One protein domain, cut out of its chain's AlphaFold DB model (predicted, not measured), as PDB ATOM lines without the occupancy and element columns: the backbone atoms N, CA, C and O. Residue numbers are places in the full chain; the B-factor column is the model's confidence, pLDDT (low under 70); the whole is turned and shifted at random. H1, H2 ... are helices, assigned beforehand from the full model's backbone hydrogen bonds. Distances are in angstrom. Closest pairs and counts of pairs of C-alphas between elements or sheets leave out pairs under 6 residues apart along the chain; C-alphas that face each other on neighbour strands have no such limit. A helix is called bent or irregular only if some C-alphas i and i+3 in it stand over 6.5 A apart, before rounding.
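Overview. This is residues 339 to 349 and 359 to 461 of the 525 residues of the protein "Rhomboid protease GluP" of Pontibacter virosus (UniProt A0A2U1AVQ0). Three long helices, H2, H3 and H4, stand side by side as a row, with H3 in the middle and each running back along the one before. The short H6 packs on H3 outside that row, H5 packs on H4 at the far side from H2, and the small, irregular H1 lies off one end of the row, by the last residues of H3; residues 339 to 345 stick out freely there. The printed part has 114 residues with six named helices, H1 to H6 in that order along the chain, and no named strand, and its class is all helix. It is only just compact, close to loose, with a radius of gyration of the C-alphas of 15.6 A, and its elongated outline spans 48 by 29 by 29 A.

Along the chain. Begin at Met 339 and go on to H1, residues 343 to 348, which is irregular: the C-alphas of residues 344 and 347 are 7.7 A apart. The printed part breaks off after Gly 349; look next for C-alpha 359 at (-23.567, 32.875, 30.604), where H2 begins. From there H2, residues 359 to 373, runs 20.6 A from first to last C-alpha. After it comes H3, residues 380 to 409, the longest helix at 43.5 A; find its C-alpha 380 at (-30.326, 13.659, 51.287) and its C-alpha 409 at (-8.910, 40.315, 24.427). H4 follows as residues 416 to 436, 30.7 A long. Then read on to H5, residues 444 to 447, and H6, residues 454 to 460, which ends with C-alpha 460 at (-18.094, 26.911, 45.983).

Arrangement. Take H3 as your hub, since it touches four other helices, H1, H2, H4 and H6. H1 and H3 only just touch, with 3 pairs of C-alphas within 8 A, and H3 does so with residue 407 alone; the closest C-alphas are those of Asn 347 and Ile 407, 6.2 A apart. Those two helices stand at a steep tilt of 60 degrees and run the same way. H2 and H3 form a helical hairpin at a shallow tilt of 19 degrees, opposite ways; look for their closest C-alphas at Ile 359 and Lys 397, 5.4 A apart. H3 and H4 form the next helical hairpin, at a shallow tilt of 22 degrees, opposite ways, with the C-alphas of Tyr 392 and Ile 425 closest at 5.8 A. H2 and H4 are apart. H5 touches H4, at residues 424 to 431 alone, with the C-alphas of Thr 427 and His 444 closest at 5.2 A. H6 touches H3, at residues 391 to 398 alone, at a shallow tilt of 22 degrees, opposite ways; the closest C-alphas are those of Asn 391 and Thr 460, 6.4 A apart. In the backbones of H2, H3, H4 and H6 you will find each O i to N i+4 pair within hydrogen-bond range. H1 has 0 of 2 such pairs and 1 of 3 O i to N i+3 pairs within range, and H5 is too short for an O i to N i+4 pair.

Size, cuts and confidence. The two C-alphas farthest apart are those of Thr 344 and Gly 377, at 49.1 A. Residues 350 to 358 are not printed, and across this cut C-alphas 349 and 359 are 15.7 A apart. Of the links that are printed whole, those from H2 to H3, H3 to H4, H4 to H5 and H5 to H6 are short. The mean pLDDT of the printed part is 79.7; look at residues 342 to 348 and 443 to 461 for the values under 70, with H6 at a mean of 51.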
ATOM      1  N   MET A 339     -18.715  25.401  18.334       80.56
ATOM      2  CA  MET A 339     -17.275  25.663  18.442       80.56
ATOM      3  C   MET A 339     -16.434  24.403  18.198       80.56
ATOM      4  O   MET A 339     -15.384  24.496  17.563       80.56
ATOM      5  N   GLU A 340     -16.893  23.229  18.642       76.69
ATOM      6  CA  GLU A 340     -16.226  21.943  18.378       76.69
ATOM      7  C   GLU A 340     -16.194  21.591  16.882       76.69
ATOM      8  O   GLU A 340     -15.221  21.005  16.401       76.69
ATOM      9  N   LEU A 341     -17.232  21.971  16.132       75.19
ATOM     10  CA  LEU A 341     -17.349  21.683  14.700       75.19
ATOM     11  C   LEU A 341     -16.458  22.576  13.822       75.19
ATOM     12  O   LEU A 341     -16.099  22.167  12.717       75.19
ATOM     13  N   ASP A 342     -16.099  23.777  14.285       66.12
ATOM     14  CA  ASP A 342     -15.266  24.720  13.531       66.12
ATOM     15  C   ASP A 342     -14.370  25.575  14.444       66.12
ATOM     16  O   ASP A 342     -14.584  26.771  14.662       66.12
ATOM     17  N   ALA A 343     -13.303  24.956  14.948       61.09
ATOM     18  CA  ALA A 343     -12.318  25.617  15.802       61.09
ATOM     19  C   ALA A 343     -11.503  26.718  15.085       61.09
ATOM     20  O   ALA A 343     -10.765  27.461  15.732       61.09
ATOM     21  N   THR A 344     -11.610  26.850  13.755       57.72
ATOM     22  CA  THR A 344     -10.805  27.806  12.972       57.72
ATOM     23  C   THR A 344     -11.341  29.240  13.021       57.72
ATOM     24  O   THR A 344     -10.618  30.179  12.680       57.72
ATOM     25  N   LEU A 345     -12.577  29.432  13.498       54.88
ATOM     26  CA  LEU A 345     -13.282  30.720  13.510       54.88
ATOM     27  C   LEU A 345     -13.330  31.420  14.880       54.88
ATOM     28  O   LEU A 345     -13.976  32.465  15.008       54.88
ATOM     29  N   ILE A 346     -12.648  30.890  15.902       62.16
ATOM     30  CA  ILE A 346     -12.701  31.409  17.285       62.16
ATOM     31  C   ILE A 346     -12.217  32.873  17.371       62.16
ATOM     32  O   ILE A 346     -12.757  33.664  18.140       62.16
ATOM     33  N   ASN A 347     -11.303  33.286  16.488       60.62
ATOM     34  CA  ASN A 347     -10.715  34.632  16.490       60.62
ATOM     35  C   ASN A 347     -11.620  35.731  15.887       60.62
ATOM     36  O   ASN A 347     -11.261  36.905  15.919       60.62
ATOM     37  N   GLY A 348     -12.772  35.380  15.300       63.22
ATOM     38  CA  GLY A 348     -13.641  36.323  14.578       63.22
ATOM     39  C   GLY A 348     -14.794  36.922  15.390       63.22
ATOM     40  O   GLY A 348     -15.649  37.588  14.810       63.22
ATOM     41  N   GLY A 349     -14.899  36.627  16.690       73.19
ATOM     42  CA  GLY A 349     -16.017  37.079  17.533       73.19
ATOM     43  C   GLY A 349     -17.374  36.426  17.223       73.19
ATOM     44  O   GLY A 349     -18.361  36.733  17.886       73.19
ATOM     45  N   ILE A 359     -23.832  32.286  29.279       95.38
ATOM     46  CA  ILE A 359     -23.567  32.875  30.604       95.38
ATOM     47  C   ILE A 359     -24.872  33.279  31.292       95.38
ATOM     48  O   ILE A 359     -25.057  32.935  32.456       95.38
ATOM     49  N   ALA A 360     -25.781  33.952  30.579       96.69
ATOM     50  CA  ALA A 360     -27.079  34.339  31.131       96.69
ATOM     51  C   ALA A 360     -27.913  33.116  31.555       96.69
ATOM     52  O   ALA A 360     -28.453  33.092  32.659       96.69
ATOM     53  N   LEU A 361     -27.949  32.066  30.726       97.19
ATOM     54  CA  LEU A 361     -28.637  30.810  31.048       97.19
ATOM     55  C   LEU A 361     -28.028  30.116  32.275       97.19
ATOM     56  O   LEU A 361     -28.763  29.605  33.119       97.19
ATOM     57  N   TRP A 362     -26.697  30.106  32.402       95.75
ATOM     58  CA  TRP A 362     -26.032  29.554  33.581       95.75
ATOM     59  C   TRP A 362     -26.290  30.382  34.841       95.75
ATOM     60  O   TRP A 362     -26.467  29.801  35.907       95.75
ATOM     61  N   ASP A 363     -26.368  31.708  34.730       94.56
ATOM     62  CA  ASP A 363     -26.744  32.584  35.843       94.56
ATOM     63  C   ASP A 363     -28.163  32.308  36.348       94.56
ATOM     64  O   ASP A 363     -28.377  32.166  37.554       94.56
ATOM     65  N   GLU A 364     -29.121  32.152  35.437       94.94
ATOM     66  CA  GLU A 364     -30.481  31.729  35.785       94.94
ATOM     67  C   GLU A 364     -30.486  30.340  36.449       94.94
ATOM     68  O   GLU A 364     -31.221  30.106  37.411       94.94
ATOM     69  N   SER A 365     -29.663  29.404  35.964       95.69
ATOM     70  CA  SER A 365     -29.523  28.059  36.550       95.69
ATOM     71  C   SER A 365     -28.944  28.089  37.956       95.69
ATOM     72  O   SER A 365     -29.456  27.387  38.824       95.69
ATOM     73  N   ILE A 366     -27.943  28.932  38.216       92.88
ATOM     74  CA  ILE A 366     -27.386  29.125  39.560       92.88
ATOM     75  C   ILE A 366     -28.472  29.647  40.504       92.88
ATOM     76  O   ILE A 366     -28.664  29.073  41.570       92.88
ATOM     77  N   GLN A 367     -29.226  30.676  40.104       91.81
ATOM     78  CA  GLN A 367     -30.288  31.242  40.944       91.81
ATOM     79  C   GLN A 367     -31.353  30.203  41.317       91.81
ATOM     80  O   GLN A 367     -31.744  30.111  42.482       91.81
ATOM     81  N   GLU A 368     -31.812  29.404  40.351       91.38
ATOM     82  CA  GLU A 368     -32.809  28.363  40.615       91.38
ATOM     83  C   GLU A 368     -32.253  27.217  41.469       91.38
ATOM     84  O   GLU A 368     -32.933  26.772  42.393       91.38
ATOM     85  N   LEU A 369     -31.025  26.757  41.208       91.88
ATOM     86  CA  LEU A 369     -30.391  25.691  41.988       91.88
ATOM     87  C   LEU A 369     -30.088  26.134  43.424       91.88
ATOM     88  O   LEU A 369     -30.277  25.343  44.343       91.88
ATOM     89  N   THR A 370     -29.693  27.390  43.646       91.12
ATOM     90  CA  THR A 370     -29.536  27.949  44.998       91.12
ATOM     91  C   THR A 370     -30.877  28.000  45.730       91.12
ATOM     92  O   THR A 370     -30.972  27.535  46.863       91.12
ATOM     93  N   ALA A 371     -31.943  28.476  45.077       89.50
ATOM     94  CA  ALA A 371     -33.282  28.467  45.671       89.50
ATOM     95  C   ALA A 371     -33.773  27.042  45.982       89.50
ATOM     96  O   ALA A 371     -34.484  26.823  46.965       89.50
ATOM     97  N   LEU A 372     -33.391  26.070  45.150       89.31
ATOM     98  CA  LEU A 372     -33.684  24.663  45.373       89.31
ATOM     99  C   LEU A 372     -32.875  24.101  46.545       89.31
ATOM    100  O   LEU A 372     -33.449  23.403  47.364       89.31
ATOM    101  N   GLN A 373     -31.591  24.437  46.688       88.62
ATOM    102  CA  GLN A 373     -30.749  23.998  47.808       88.62
ATOM    103  C   GLN A 373     -31.327  24.418  49.171       88.62
ATOM    104  O   GLN A 373     -31.219  23.680  50.149       88.62
ATOM    105  N   GLU A 374     -31.984  25.577  49.224       87.56
ATOM    106  CA  GLU A 374     -32.657  26.103  50.419       87.56
ATOM    107  C   GLU A 374     -34.068  25.521  50.645       87.56
ATOM    108  O   GLU A 374     -34.717  25.832  51.650       87.56
ATOM    109  N   LEU A 375     -34.574  24.682  49.731       87.00
ATOM    110  CA  LEU A 375     -35.925  24.135  49.807       87.00
ATOM    111  C   LEU A 375     -36.046  23.161  50.995       87.00
ATOM    112  O   LEU A 375     -35.389  22.114  51.020       87.00
ATOM    113  N   PRO A 376     -36.925  23.439  51.975       85.25
ATOM    114  CA  PRO A 376     -37.118  22.537  53.098       85.25
ATOM    115  C   PRO A 376     -37.727  21.215  52.620       85.25
ATOM    116  O   PRO A 376     -38.639  21.205  51.798       85.25
ATOM    117  N   GLY A 377     -37.259  20.099  53.180       83.69
ATOM    118  CA  GLY A 377     -37.822  18.770  52.912       83.69
ATOM    119  C   GLY A 377     -37.222  18.023  51.718       83.69
ATOM    120  O   GLY A 377     -37.716  16.943  51.397       83.69
ATOM    121  N   LEU A 378     -36.162  18.541  51.089       85.00
ATOM    122  CA  LEU A 378     -35.346  17.761  50.153       85.00
ATOM    123  C   LEU A 378     -34.739  16.534  50.844       85.00
ATOM    124  O   LEU A 378     -34.203  16.626  51.951       85.00
ATOM    125  N   GLY A 379     -34.800  15.383  50.176       87.31
ATOM    126  CA  GLY A 379     -34.087  14.187  50.620       87.31
ATOM    127  C   GLY A 379     -32.571  14.357  50.493       87.31
ATOM    128  O   GLY A 379     -32.097  15.122  49.659       87.31
ATOM    129  N   GLU A 380     -31.799  13.596  51.272       88.44
ATOM    130  CA  GLU A 380     -30.326  13.659  51.287       88.44
ATOM    131  C   GLU A 380     -29.712  13.501  49.886       88.44
ATOM    132  O   GLU A 380     -28.863  14.290  49.478       88.44
ATOM    133  N   GLN A 381     -30.203  12.532  49.108       89.25
ATOM    134  CA  GLN A 381     -29.746  12.315  47.734       89.25
ATOM    135  C   GLN A 381     -30.070  13.503  46.817       89.25
ATOM    136  O   GLN A 381     -29.240  13.884  45.999       89.25
ATOM    137  N   GLN A 382     -31.252  14.109  46.968       91.62
ATOM    138  CA  GLN A 382     -31.670  15.254  46.155       91.62
ATOM    139  C   GLN A 382     -30.852  16.499  46.506       91.62
ATOM    140  O   GLN A 382     -30.385  17.191  45.610       91.62
ATOM    141  N   ALA A 383     -30.630  16.753  47.799       90.06
ATOM    142  CA  ALA A 383     -29.788  17.850  48.264       90.06
ATOM    143  C   ALA A 383     -28.360  17.728  47.710       90.06
ATOM    144  O   ALA A 383     -27.810  18.699  47.193       90.06
ATOM    145  N   LYS A 384     -27.803  16.512  47.730       90.44
ATOM    146  CA  LYS A 384     -26.482  16.220  47.169       90.44
ATOM    147  C   LYS A 384     -26.424  16.382  45.649       90.44
ATOM    148  O   LYS A 384     -25.435  16.878  45.120       90.44
ATOM    149  N   GLU A 385     -27.475  15.991  44.934       93.38
ATOM    150  CA  GLU A 385     -27.552  16.218  43.488       93.38
ATOM    151  C   GLU A 385     -27.578  17.712  43.159       93.38
ATOM    152  O   GLU A 385     -26.855  18.156  42.269       93.38
ATOM    153  N   VAL A 386     -28.366  18.493  43.899       92.38
ATOM    154  CA  VAL A 386     -28.457  19.950  43.730       92.38
ATOM    155  C   VAL A 386     -27.112  20.620  44.004       92.38
ATOM    156  O   VAL A 386     -26.714  21.501  43.247       92.38
ATOM    157  N   GLU A 387     -26.378  20.172  45.024       89.56
ATOM    158  CA  GLU A 387     -25.021  20.643  45.319       89.56
ATOM    159  C   GLU A 387     -24.048  20.375  44.157       89.56
ATOM    160  O   GLU A 387     -23.365  21.287  43.686       89.56
ATOM    161  N   ILE A 388     -24.017  19.140  43.644       89.56
ATOM    162  CA  ILE A 388     -23.172  18.760  42.500       89.56
ATOM    163  C   ILE A 388     -23.533  19.587  41.262       89.56
ATOM    164  O   ILE A 388     -22.641  20.097  40.578       89.56
ATOM    165  N   LEU A 389     -24.828  19.753  40.981       93.56
ATOM    166  CA  LEU A 389     -25.313  20.557  39.860       93.56
ATOM    167  C   LEU A 389     -24.949  22.033  40.015       93.56
ATOM    168  O   LEU A 389     -24.570  22.663  39.028       93.56
ATOM    169  N   LEU A 390     -25.020  22.594  41.222       89.69
ATOM    170  CA  LEU A 390     -24.652  23.985  41.476       89.69
ATOM    171  C   LEU A 390     -23.165  24.219  41.176       89.69
ATOM    172  O   LEU A 390     -22.836  25.126  40.408       89.69
ATOM    173  N   ASN A 391     -22.288  23.343  41.674       86.50
ATOM    174  CA  ASN A 391     -20.848  23.392  41.400       86.50
ATOM    175  C   ASN A 391     -20.546  23.233  39.900       86.50
ATOM    176  O   ASN A 391     -19.797  24.022  39.317       86.50
ATOM    177  N   TYR A 392     -21.184  22.259  39.243       92.81
ATOM    178  CA  TYR A 392     -21.103  22.073  37.793       92.81
ATOM    179  C   TYR A 392     -21.505  23.342  37.023       92.81
ATOM    180  O   TYR A 392     -20.802  23.776  36.107       92.81
ATOM    181  N   THR A 393     -22.611  23.971  37.417       93.69
ATOM    182  CA  THR A 393     -23.169  25.157  36.753       93.69
ATOM    183  C   THR A 393     -22.259  26.373  36.917       93.69
ATOM    184  O   THR A 393     -21.997  27.095  35.952       93.69
ATOM    185  N   GLN A 394     -21.713  26.584  38.117       90.00
ATOM    186  CA  GLN A 394     -20.749  27.654  38.390       90.00
ATOM    187  C   GLN A 394     -19.459  27.477  37.575       90.00
ATOM    188  O   GLN A 394     -18.958  28.438  36.978       90.00
ATOM    189  N   LEU A 395     -18.953  26.246  37.469       88.31
ATOM    190  CA  LEU A 395     -17.810  25.925  36.615       88.31
ATOM    191  C   LEU A 395     -18.112  26.167  35.130       88.31
ATOM    192  O   LEU A 395     -17.278  26.730  34.417       88.31
ATOM    193  N   ARG A 396     -19.307  25.800  34.651       93.69
ATOM    194  CA  ARG A 396     -19.745  26.068  33.272       93.69
ATOM    195  C   ARG A 396     -19.808  27.562  32.971       93.69
ATOM    196  O   ARG A 396     -19.208  27.998  31.988       93.69
ATOM    197  N   LYS A 397     -20.439  28.360  33.836       92.94
ATOM    198  CA  LYS A 397     -20.456  29.827  33.715       92.94
ATOM    199  C   LYS A 397     -19.040  30.401  33.657       92.94
ATOM    200  O   LYS A 397     -18.749  31.256  32.817       92.94
ATOM    201  N   THR A 398     -18.159  29.920  34.533       87.56
ATOM    202  CA  THR A 398     -16.753  30.341  34.588       87.56
ATOM    203  C   THR A 398     -16.045  30.026  33.278       87.56
ATOM    204  O   THR A 398     -15.438  30.910  32.682       87.56
ATOM    205  N   SER A 399     -16.203  28.800  32.774       89.56
ATOM    206  CA  SER A 399     -15.659  28.379  31.484       89.56
ATOM    207  C   SER A 399     -16.101  29.322  30.360       89.56
ATOM    208  O   SER A 399     -15.243  29.849  29.659       89.56
ATOM    209  N   TYR A 400     -17.401  29.624  30.240       92.19
ATOM    210  CA  TYR A 400     -17.935  30.513  29.194       92.19
ATOM    211  C   TYR A 400     -17.408  31.944  29.328       92.19
ATOM    212  O   TYR A 400     -17.061  32.575  28.330       92.19
ATOM    213  N   THR A 401     -17.310  32.439  30.563       90.38
ATOM    214  CA  THR A 401     -16.769  33.769  30.875       90.38
ATOM    215  C   THR A 401     -15.316  33.883  30.423       90.38
ATOM    216  O   THR A 401     -14.961  34.859  29.765       90.38
ATOM    217  N   MET A 402     -14.498  32.861  30.697       86.44
ATOM    218  CA  MET A 402     -13.105  32.821  30.254       86.44
ATOM    219  C   MET A 402     -12.999  32.832  28.724       86.44
ATOM    220  O   MET A 402     -12.244  33.635  28.190       86.44
ATOM    221  N   MET A 403     -13.776  32.008  28.003       86.94
ATOM    222  CA  MET A 403     -13.685  31.999  26.528       86.94
ATOM    223  C   MET A 403     -14.130  33.332  25.931       86.94
ATOM    224  O   MET A 403     -13.503  33.829  25.000       86.94
ATOM    225  N   ARG A 404     -15.209  33.924  26.462       89.44
ATOM    226  CA  ARG A 404     -15.692  35.236  26.018       89.44
ATOM    227  C   ARG A 404     -14.602  36.293  26.185       89.44
ATOM    228  O   ARG A 404     -14.321  37.027  25.238       89.44
ATOM    229  N   ASP A 405     -13.999  36.363  27.367       87.56
ATOM    230  CA  ASP A 405     -12.969  37.349  27.687       87.56
ATOM    231  C   ASP A 405     -11.716  37.158  26.830       87.56
ATOM    232  O   ASP A 405     -11.154  38.144  26.348       87.56
ATOM    233  N   ASP A 406     -11.302  35.913  26.593       86.31
ATOM    234  CA  ASP A 406     -10.151  35.607  25.747       86.31
ATOM    235  C   ASP A 406     -10.399  35.995  24.292       86.31
ATOM    236  O   ASP A 406      -9.543  36.629  23.678       86.31
ATOM    237  N   ILE A 407     -11.587  35.705  23.751       85.44
ATOM    238  CA  ILE A 407     -11.970  36.128  22.397       85.44
ATOM    239  C   ILE A 407     -11.975  37.660  22.301       85.44
ATOM    240  O   ILE A 407     -11.435  38.218  21.347       85.44
ATOM    241  N   GLN A 408     -12.538  38.360  23.291       86.38
ATOM    242  CA  GLN A 408     -12.576  39.829  23.312       86.38
ATOM    243  C   GLN A 408     -11.181  40.457  23.418       86.38
ATOM    244  O   GLN A 408     -10.914  41.486  22.793       86.38
ATOM    245  N   LYS A 409     -10.289  39.849  24.205       86.50
ATOM    246  CA  LYS A 409      -8.910  40.315  24.427       86.50
ATOM    247  C   LYS A 409      -7.914  39.748  23.410       86.50
ATOM    248  O   LYS A 409      -6.728  40.064  23.507       86.50
ATOM    249  N   ASN A 410      -8.379  38.936  22.459       82.38
ATOM    250  CA  ASN A 410      -7.561  38.217  21.484       82.38
ATOM    251  C   ASN A 410      -6.423  37.402  22.145       82.38
ATOM    252  O   ASN A 410      -5.274  37.436  21.701       82.38
ATOM    253  N   GLN A 411      -6.742  36.723  23.250       79.94
ATOM    254  CA  GLN A 411      -5.834  35.853  24.000       79.94
ATOM    255  C   GLN A 411      -5.857  34.414  23.458       79.94
ATOM    256  O   GLN A 411      -6.840  33.999  22.838       79.94
ATOM    257  N   PRO A 412      -4.792  33.621  23.689       73.44
ATOM    258  CA  PRO A 412      -4.769  32.213  23.313       73.44
ATOM    259  C   PRO A 412      -5.855  31.387  24.020       73.44
ATOM    260  O   PRO A 412      -5.918  31.328  25.245       73.44
ATOM    261  N   TRP A 413      -6.650  30.681  23.220       70.81
ATOM    262  CA  TRP A 413      -7.653  29.707  23.658       70.81
ATOM    263  C   TRP A 413      -7.018  28.429  24.245       70.81
ATOM    264  O   TRP A 413      -5.931  28.016  23.840       70.81
ATOM    265  N   MET A 414      -7.725  27.776  25.172       74.31
ATOM    266  CA  MET A 414      -7.349  26.533  25.869       74.31
ATOM    267  C   MET A 414      -6.032  26.607  26.633       74.31
ATOM    268  O   MET A 414      -5.280  25.631  26.707       74.31
ATOM    269  N   HIS A 415      -5.759  27.749  27.255       75.75
ATOM    270  CA  HIS A 415      -4.646  27.870  28.188       75.75
ATOM    271  C   HIS A 415      -4.861  26.996  29.440       75.75
ATOM    272  O   HIS A 415      -5.962  26.508  29.713       75.75
ATOM    273  N   LYS A 416      -3.791  26.791  30.223       70.81
ATOM    274  CA  LYS A 416      -3.769  25.842  31.355       70.81
ATOM    275  C   LYS A 416      -4.992  25.974  32.266       70.81
ATOM    276  O   LYS A 416      -5.606  24.964  32.580       70.81
ATOM    277  N   GLN A 417      -5.376  27.194  32.645       71.00
ATOM    278  CA  GLN A 417      -6.503  27.448  33.549       71.00
ATOM    279  C   GLN A 417      -7.855  26.992  32.968       71.00
ATOM    280  O   GLN A 417      -8.630  26.373  33.691       71.00
ATOM    281  N   GLN A 418      -8.122  27.206  31.672       74.44
ATOM    282  CA  GLN A 418      -9.340  26.697  31.020       74.44
ATOM    283  C   GLN A 418      -9.378  25.169  31.016       74.44
ATOM    284  O   GLN A 418     -10.412  24.579  31.326       74.44
ATOM    285  N   GLN A 419      -8.242  24.521  30.741       75.69
ATOM    286  CA  GLN A 419      -8.138  23.059  30.802       75.69
ATOM    287  C   GLN A 419      -8.444  22.530  32.212       75.69
ATOM    288  O   GLN A 419      -9.110  21.504  32.342       75.69
ATOM    289  N   ARG A 420      -8.029  23.248  33.269       74.75
ATOM    290  CA  ARG A 420      -8.359  22.886  34.661       74.75
ATOM    291  C   ARG A 420      -9.856  22.964  34.932       74.75
ATOM    292  O   ARG A 420     -10.420  22.028  35.489       74.75
ATOM    293  N   VAL A 421     -10.500  24.053  34.513       80.44
ATOM    294  CA  VAL A 421     -11.952  24.227  34.672       80.44
ATOM    295  C   VAL A 421     -12.706  23.116  33.938       80.44
ATOM    296  O   VAL A 421     -13.619  22.524  34.504       80.44
ATOM    297  N   LEU A 422     -12.298  22.768  32.714       83.06
ATOM    298  CA  LEU A 422     -12.903  21.667  31.956       83.06
ATOM    299  C   LEU A 422     -12.709  20.301  32.629       83.06
ATOM    300  O   LEU A 422     -13.636  19.490  32.629       83.06
ATOM    301  N   LEU A 423     -11.547  20.051  33.239       80.56
ATOM    302  CA  LEU A 423     -11.310  18.834  34.018       80.56
ATOM    303  C   LEU A 423     -12.233  18.763  35.243       80.56
ATOM    304  O   LEU A 423     -12.863  17.729  35.459       80.56
ATOM    305  N   ALA A 424     -12.364  19.860  35.995       81.50
ATOM    306  CA  ALA A 424     -13.263  19.944  37.147       81.50
ATOM    307  C   ALA A 424     -14.736  19.760  36.750       81.50
ATOM    308  O   ALA A 424     -15.485  19.056  37.420       81.50
ATOM    309  N   ILE A 425     -15.157  20.309  35.608       87.88
ATOM    310  CA  ILE A 425     -16.487  20.021  35.046       87.88
ATOM    311  C   ILE A 425     -16.657  18.507  34.852       87.88
ATOM    312  O   ILE A 425     -17.674  17.944  35.255       87.88
ATOM    313  N   GLY A 426     -15.653  17.838  34.279       85.19
ATOM    314  CA  GLY A 426     -15.660  16.390  34.072       85.19
ATOM    315  C   GLY A 426     -15.790  15.579  35.366       85.19
ATOM    316  O   GLY A 426     -16.497  14.569  35.373       85.19
ATOM    317  N   THR A 427     -15.173  16.018  36.468       85.50
ATOM    318  CA  THR A 427     -15.304  15.332  37.766       85.50
ATOM    319  C   THR A 427     -16.716  15.455  38.330       85.50
ATOM    320  O   THR A 427     -17.278  14.444  38.736       85.50
ATOM    321  N   PHE A 428     -17.338  16.637  38.264       88.31
ATOM    322  CA  PHE A 428     -18.722  16.810  38.728       88.31
ATOM    323  C   PHE A 428     -19.742  16.080  37.849       88.31
ATOM    324  O   PHE A 428     -20.708  15.529  38.370       88.31
ATOM    325  N   VAL A 429     -19.517  15.991  36.533       90.75
ATOM    326  CA  VAL A 429     -20.341  15.144  35.647       90.75
ATOM    327  C   VAL A 429     -20.238  13.674  36.054       90.75
ATOM    328  O   VAL A 429     -21.244  12.965  36.084       90.75
ATOM    329  N   LYS A 430     -19.031  13.205  36.392       88.50
ATOM    330  CA  LYS A 430     -18.835  11.841  36.883       88.50
ATOM    331  C   LYS A 430     -19.553  11.618  38.215       88.50
ATOM    332  O   LYS A 430     -20.282  10.641  38.323       88.50
ATOM    333  N   ASP A 431     -19.414  12.531  39.173       87.81
ATOM    334  CA  ASP A 431     -20.104  12.430  40.463       87.81
ATOM    335  C   ASP A 431     -21.626  12.462  40.322       87.81
ATOM    336  O   ASP A 431     -22.317  11.732  41.025       87.81
ATOM    337  N   LEU A 432     -22.161  13.252  39.388       90.81
ATOM    338  CA  LEU A 432     -23.592  13.269  39.093       90.81
ATOM    339  C   LEU A 432     -24.076  11.902  38.590       90.81
ATOM    340  O   LEU A 432     -25.108  11.400  39.039       90.81
ATOM    341  N   ASN A 433     -23.324  11.283  37.678       91.62
ATOM    342  CA  ASN A 433     -23.636   9.946  37.171       91.62
ATOM    343  C   ASN A 433     -23.506   8.886  38.271       91.62
ATOM    344  O   ASN A 433     -24.414   8.074  38.443       91.62
ATOM    345  N   ASP A 434     -22.425   8.929  39.050       91.00
ATOM    346  CA  ASP A 434     -22.202   8.013  40.165       91.00
ATOM    347  C   ASP A 434     -23.331   8.141  41.205       91.00
ATOM    348  O   ASP A 434     -23.904   7.127  41.605       91.00
ATOM    349  N   LEU A 435     -23.755   9.360  41.559       90.94
ATOM    350  CA  LEU A 435     -24.880   9.594  42.473       90.94
ATOM    351  C   LEU A 435     -26.189   8.981  41.957       90.94
ATOM    352  O   LEU A 435     -26.925   8.351  42.721       90.94
ATOM    353  N   ARG A 436     -26.487   9.158  40.666       89.44
ATOM    354  CA  ARG A 436     -27.698   8.620  40.020       89.44
ATOM    355  C   ARG A 436     -27.678   7.096  39.921       89.44
ATOM    356  O   ARG A 436     -28.733   6.468  39.965       89.44
ATOM    357  N   GLU A 437     -26.494   6.497  39.849       90.44
ATOM    358  CA  GLU A 437     -26.287   5.046  39.886       90.44
ATOM    359  C   GLU A 437     -26.175   4.475  41.315       90.44
ATOM    360  O   GLU A 437     -26.033   3.262  41.484       90.44
ATOM    361  N   GLY A 438     -26.244   5.318  42.353       87.56
ATOM    362  CA  GLY A 438     -26.113   4.904  43.755       87.56
ATOM    363  C   GLY A 438     -24.678   4.568  44.181       87.56
ATOM    364  O   GLY A 438     -24.474   3.821  45.140       87.56
ATOM    365  N   LYS A 439     -23.678   5.090  43.468       87.56
ATOM    366  CA  LYS A 439     -22.248   4.945  43.757       87.56
ATOM    367  C   LYS A 439     -21.716   6.125  44.594       87.56
ATOM    368  O   LYS A 439     -22.323   7.196  44.616       87.56
ATOM    369  N   PRO A 440     -20.576   5.955  45.291       82.88
ATOM    370  CA  PRO A 440     -19.908   7.050  45.993       82.88
ATOM    371  C   PRO A 440     -19.461   8.155  45.032       82.88
ATOM    372  O   PRO A 440     -18.898   7.872  43.980       82.88
ATOM    373  N   THR A 441     -19.660   9.407  45.436       80.81
ATOM    374  CA  THR A 441     -19.265  10.605  44.681       80.81
ATOM    375  C   THR A 441     -17.920  11.127  45.191       80.81
ATOM    376  O   THR A 441     -17.883  11.997  46.059       80.81
ATOM    377  N   THR A 442     -16.814  10.546  44.741       76.69
ATOM    378  CA  THR A 442     -15.459  10.927  45.191       76.69
ATOM    379  C   THR A 442     -14.604  11.481  44.053       76.69
ATOM    380  O   THR A 442     -13.404  11.705  44.215       76.69
ATOM    381  N   ALA A 443     -15.175  11.695  42.863       66.25
ATOM    382  CA  ALA A 443     -14.406  12.151  41.712       66.25
ATOM    383  C   ALA A 443     -13.871  13.572  41.929       66.25
ATOM    384  O   ALA A 443     -12.688  13.805  41.676       66.25
ATOM    385  N   HIS A 444     -14.697  14.483  42.448       66.75
ATOM    386  CA  HIS A 444     -14.293  15.843  42.818       66.75
ATOM    387  C   HIS A 444     -13.277  15.891  43.973       66.75
ATOM    388  O   HIS A 444     -12.480  16.821  44.030       66.75
ATOM    389  N   GLU A 445     -13.224  14.886  44.855       65.75
ATOM    390  CA  GLU A 445     -12.236  14.827  45.951       65.75
ATOM    391  C   GLU A 445     -10.792  14.667  45.435       65.75
ATOM    392  O   GLU A 445      -9.835  15.025  46.115       65.75
ATOM    393  N   ASN A 446     -10.615  14.179  44.202       58.97
ATOM    394  CA  ASN A 446      -9.300  14.062  43.558       58.97
ATOM    395  C   ASN A 446      -8.825  15.372  42.910       58.97
ATOM    396  O   ASN A 446      -7.774  15.391  42.273       58.97
ATOM    397  N   LEU A 447      -9.573  16.472  43.053       60.84
ATOM    398  CA  LEU A 447      -9.156  17.784  42.556       60.84
ATOM    399  C   LEU A 447      -7.993  18.392  43.367       60.84
ATOM    400  O   LEU A 447      -7.427  19.395  42.932       60.84
ATOM    401  N   ASN A 448      -7.602  17.755  44.484       46.84
ATOM    402  CA  ASN A 448      -6.516  18.090  45.424       46.84
ATOM    403  C   ASN A 448      -5.105  18.235  44.808       46.84
ATOM    404  O   ASN A 448      -4.123  18.149  45.530       46.84
ATOM    405  N   GLU A 449      -4.948  18.452  43.507       45.38
ATOM    406  CA  GLU A 449      -3.655  18.715  42.857       45.38
ATOM    407  C   GLU A 449      -3.669  20.004  42.001       45.38
ATOM    408  O   GLU A 449      -2.697  20.283  41.295       45.38
ATOM    409  N   MET A 450      -4.768  20.783  41.981       46.56
ATOM    410  CA  MET A 450      -4.967  21.843  40.976       46.56
ATOM    411  C   MET A 450      -5.757  23.063  41.501       46.56
ATOM    412  O   MET A 450      -6.975  22.964  41.628       46.56
ATOM    413  N   PRO A 451      -5.134  24.243  41.709       51.78
ATOM    414  CA  PRO A 451      -5.862  25.438  42.145       51.78
ATOM    415  C   PRO A 451      -6.856  25.909  41.069       51.78
ATOM    416  O   PRO A 451      -6.499  26.026  39.883       51.78
ATOM    417  N   LEU A 452      -8.106  26.142  41.490       57.25
ATOM    418  CA  LEU A 452      -9.208  26.677  40.678       57.25
ATOM    419  C   LEU A 452      -9.183  28.221  40.698       57.25
ATOM    420  O   LEU A 452      -8.453  28.814  41.485       57.25
ATOM    421  N   PRO A 453      -9.913  28.914  39.801       57.28
ATOM    422  CA  PRO A 453     -10.008  30.375  39.858       57.28
ATOM    423  C   PRO A 453     -10.551  30.851  41.219       57.28
ATOM    424  O   PRO A 453     -11.528  30.287  41.699       57.28
ATOM    425  N   GLU A 454      -9.989  31.924  41.784       56.12
ATOM    426  CA  GLU A 454     -10.366  32.501  43.096       56.12
ATOM    427  C   GLU A 454     -11.881  32.776  43.218       56.12
ATOM    428  O   GLU A 454     -12.504  32.465  44.228       56.12
ATOM    429  N   ALA A 455     -12.515  33.239  42.131       47.00
ATOM    430  CA  ALA A 455     -13.965  33.455  42.058       47.00
ATOM    431  C   ALA A 455     -14.801  32.168  42.219       47.00
ATOM    432  O   ALA A 455     -15.972  32.229  42.588       47.00
ATOM    433  N   LEU A 456     -14.222  31.004  41.916       51.25
ATOM    434  CA  LEU A 456     -14.846  29.705  42.128       51.25
ATOM    435  C   LEU A 456     -14.600  29.203  43.556       51.25
ATOM    436  O   LEU A 456     -15.508  28.628  44.146       51.25
ATOM    437  N   GLU A 457     -13.423  29.456  44.133       57.41
ATOM    438  CA  GLU A 457     -13.122  29.139  45.538       57.41
ATOM    439  C   GLU A 457     -14.037  29.920  46.495       57.41
ATOM    440  O   GLU A 457     -14.573  29.352  47.449       57.41
ATOM    441  N   GLU A 458     -14.299  31.196  46.190       52.66
ATOM    442  CA  GLU A 458     -15.219  32.058  46.942       52.66
ATOM    443  C   GLU A 458     -16.694  31.627  46.786       52.66
ATOM    444  O   GLU A 458     -17.469  31.722  47.738       52.66
ATOM    445  N   ALA A 459     -17.085  31.108  45.613       41.34
ATOM    446  CA  ALA A 459     -18.469  30.723  45.305       41.34
ATOM    447  C   ALA A 459     -18.845  29.274  45.680       41.34
ATOM    448  O   ALA A 459     -20.023  29.002  45.919       41.34
ATOM    449  N   THR A 460     -17.877  28.352  45.718       48.81
ATOM    450  CA  THR A 460     -18.094  26.911  45.983       48.81
ATOM    451  C   THR A 460     -17.619  26.473  47.370       48.81
ATOM    452  O   THR A 460     -18.012  25.412  47.848       48.81
ATOM    453  N   GLY A 461     -16.728  27.238  48.014       46.97
ATOM    454  CA  GLY A 461     -16.026  26.806  49.226       46.97
ATOM    455  C   GLY A 461     -14.996  25.688  48.999       46.97
ATOM    456  O   GLY A 461     -14.356  25.255  49.961       46.97
TER     457      GLY A 461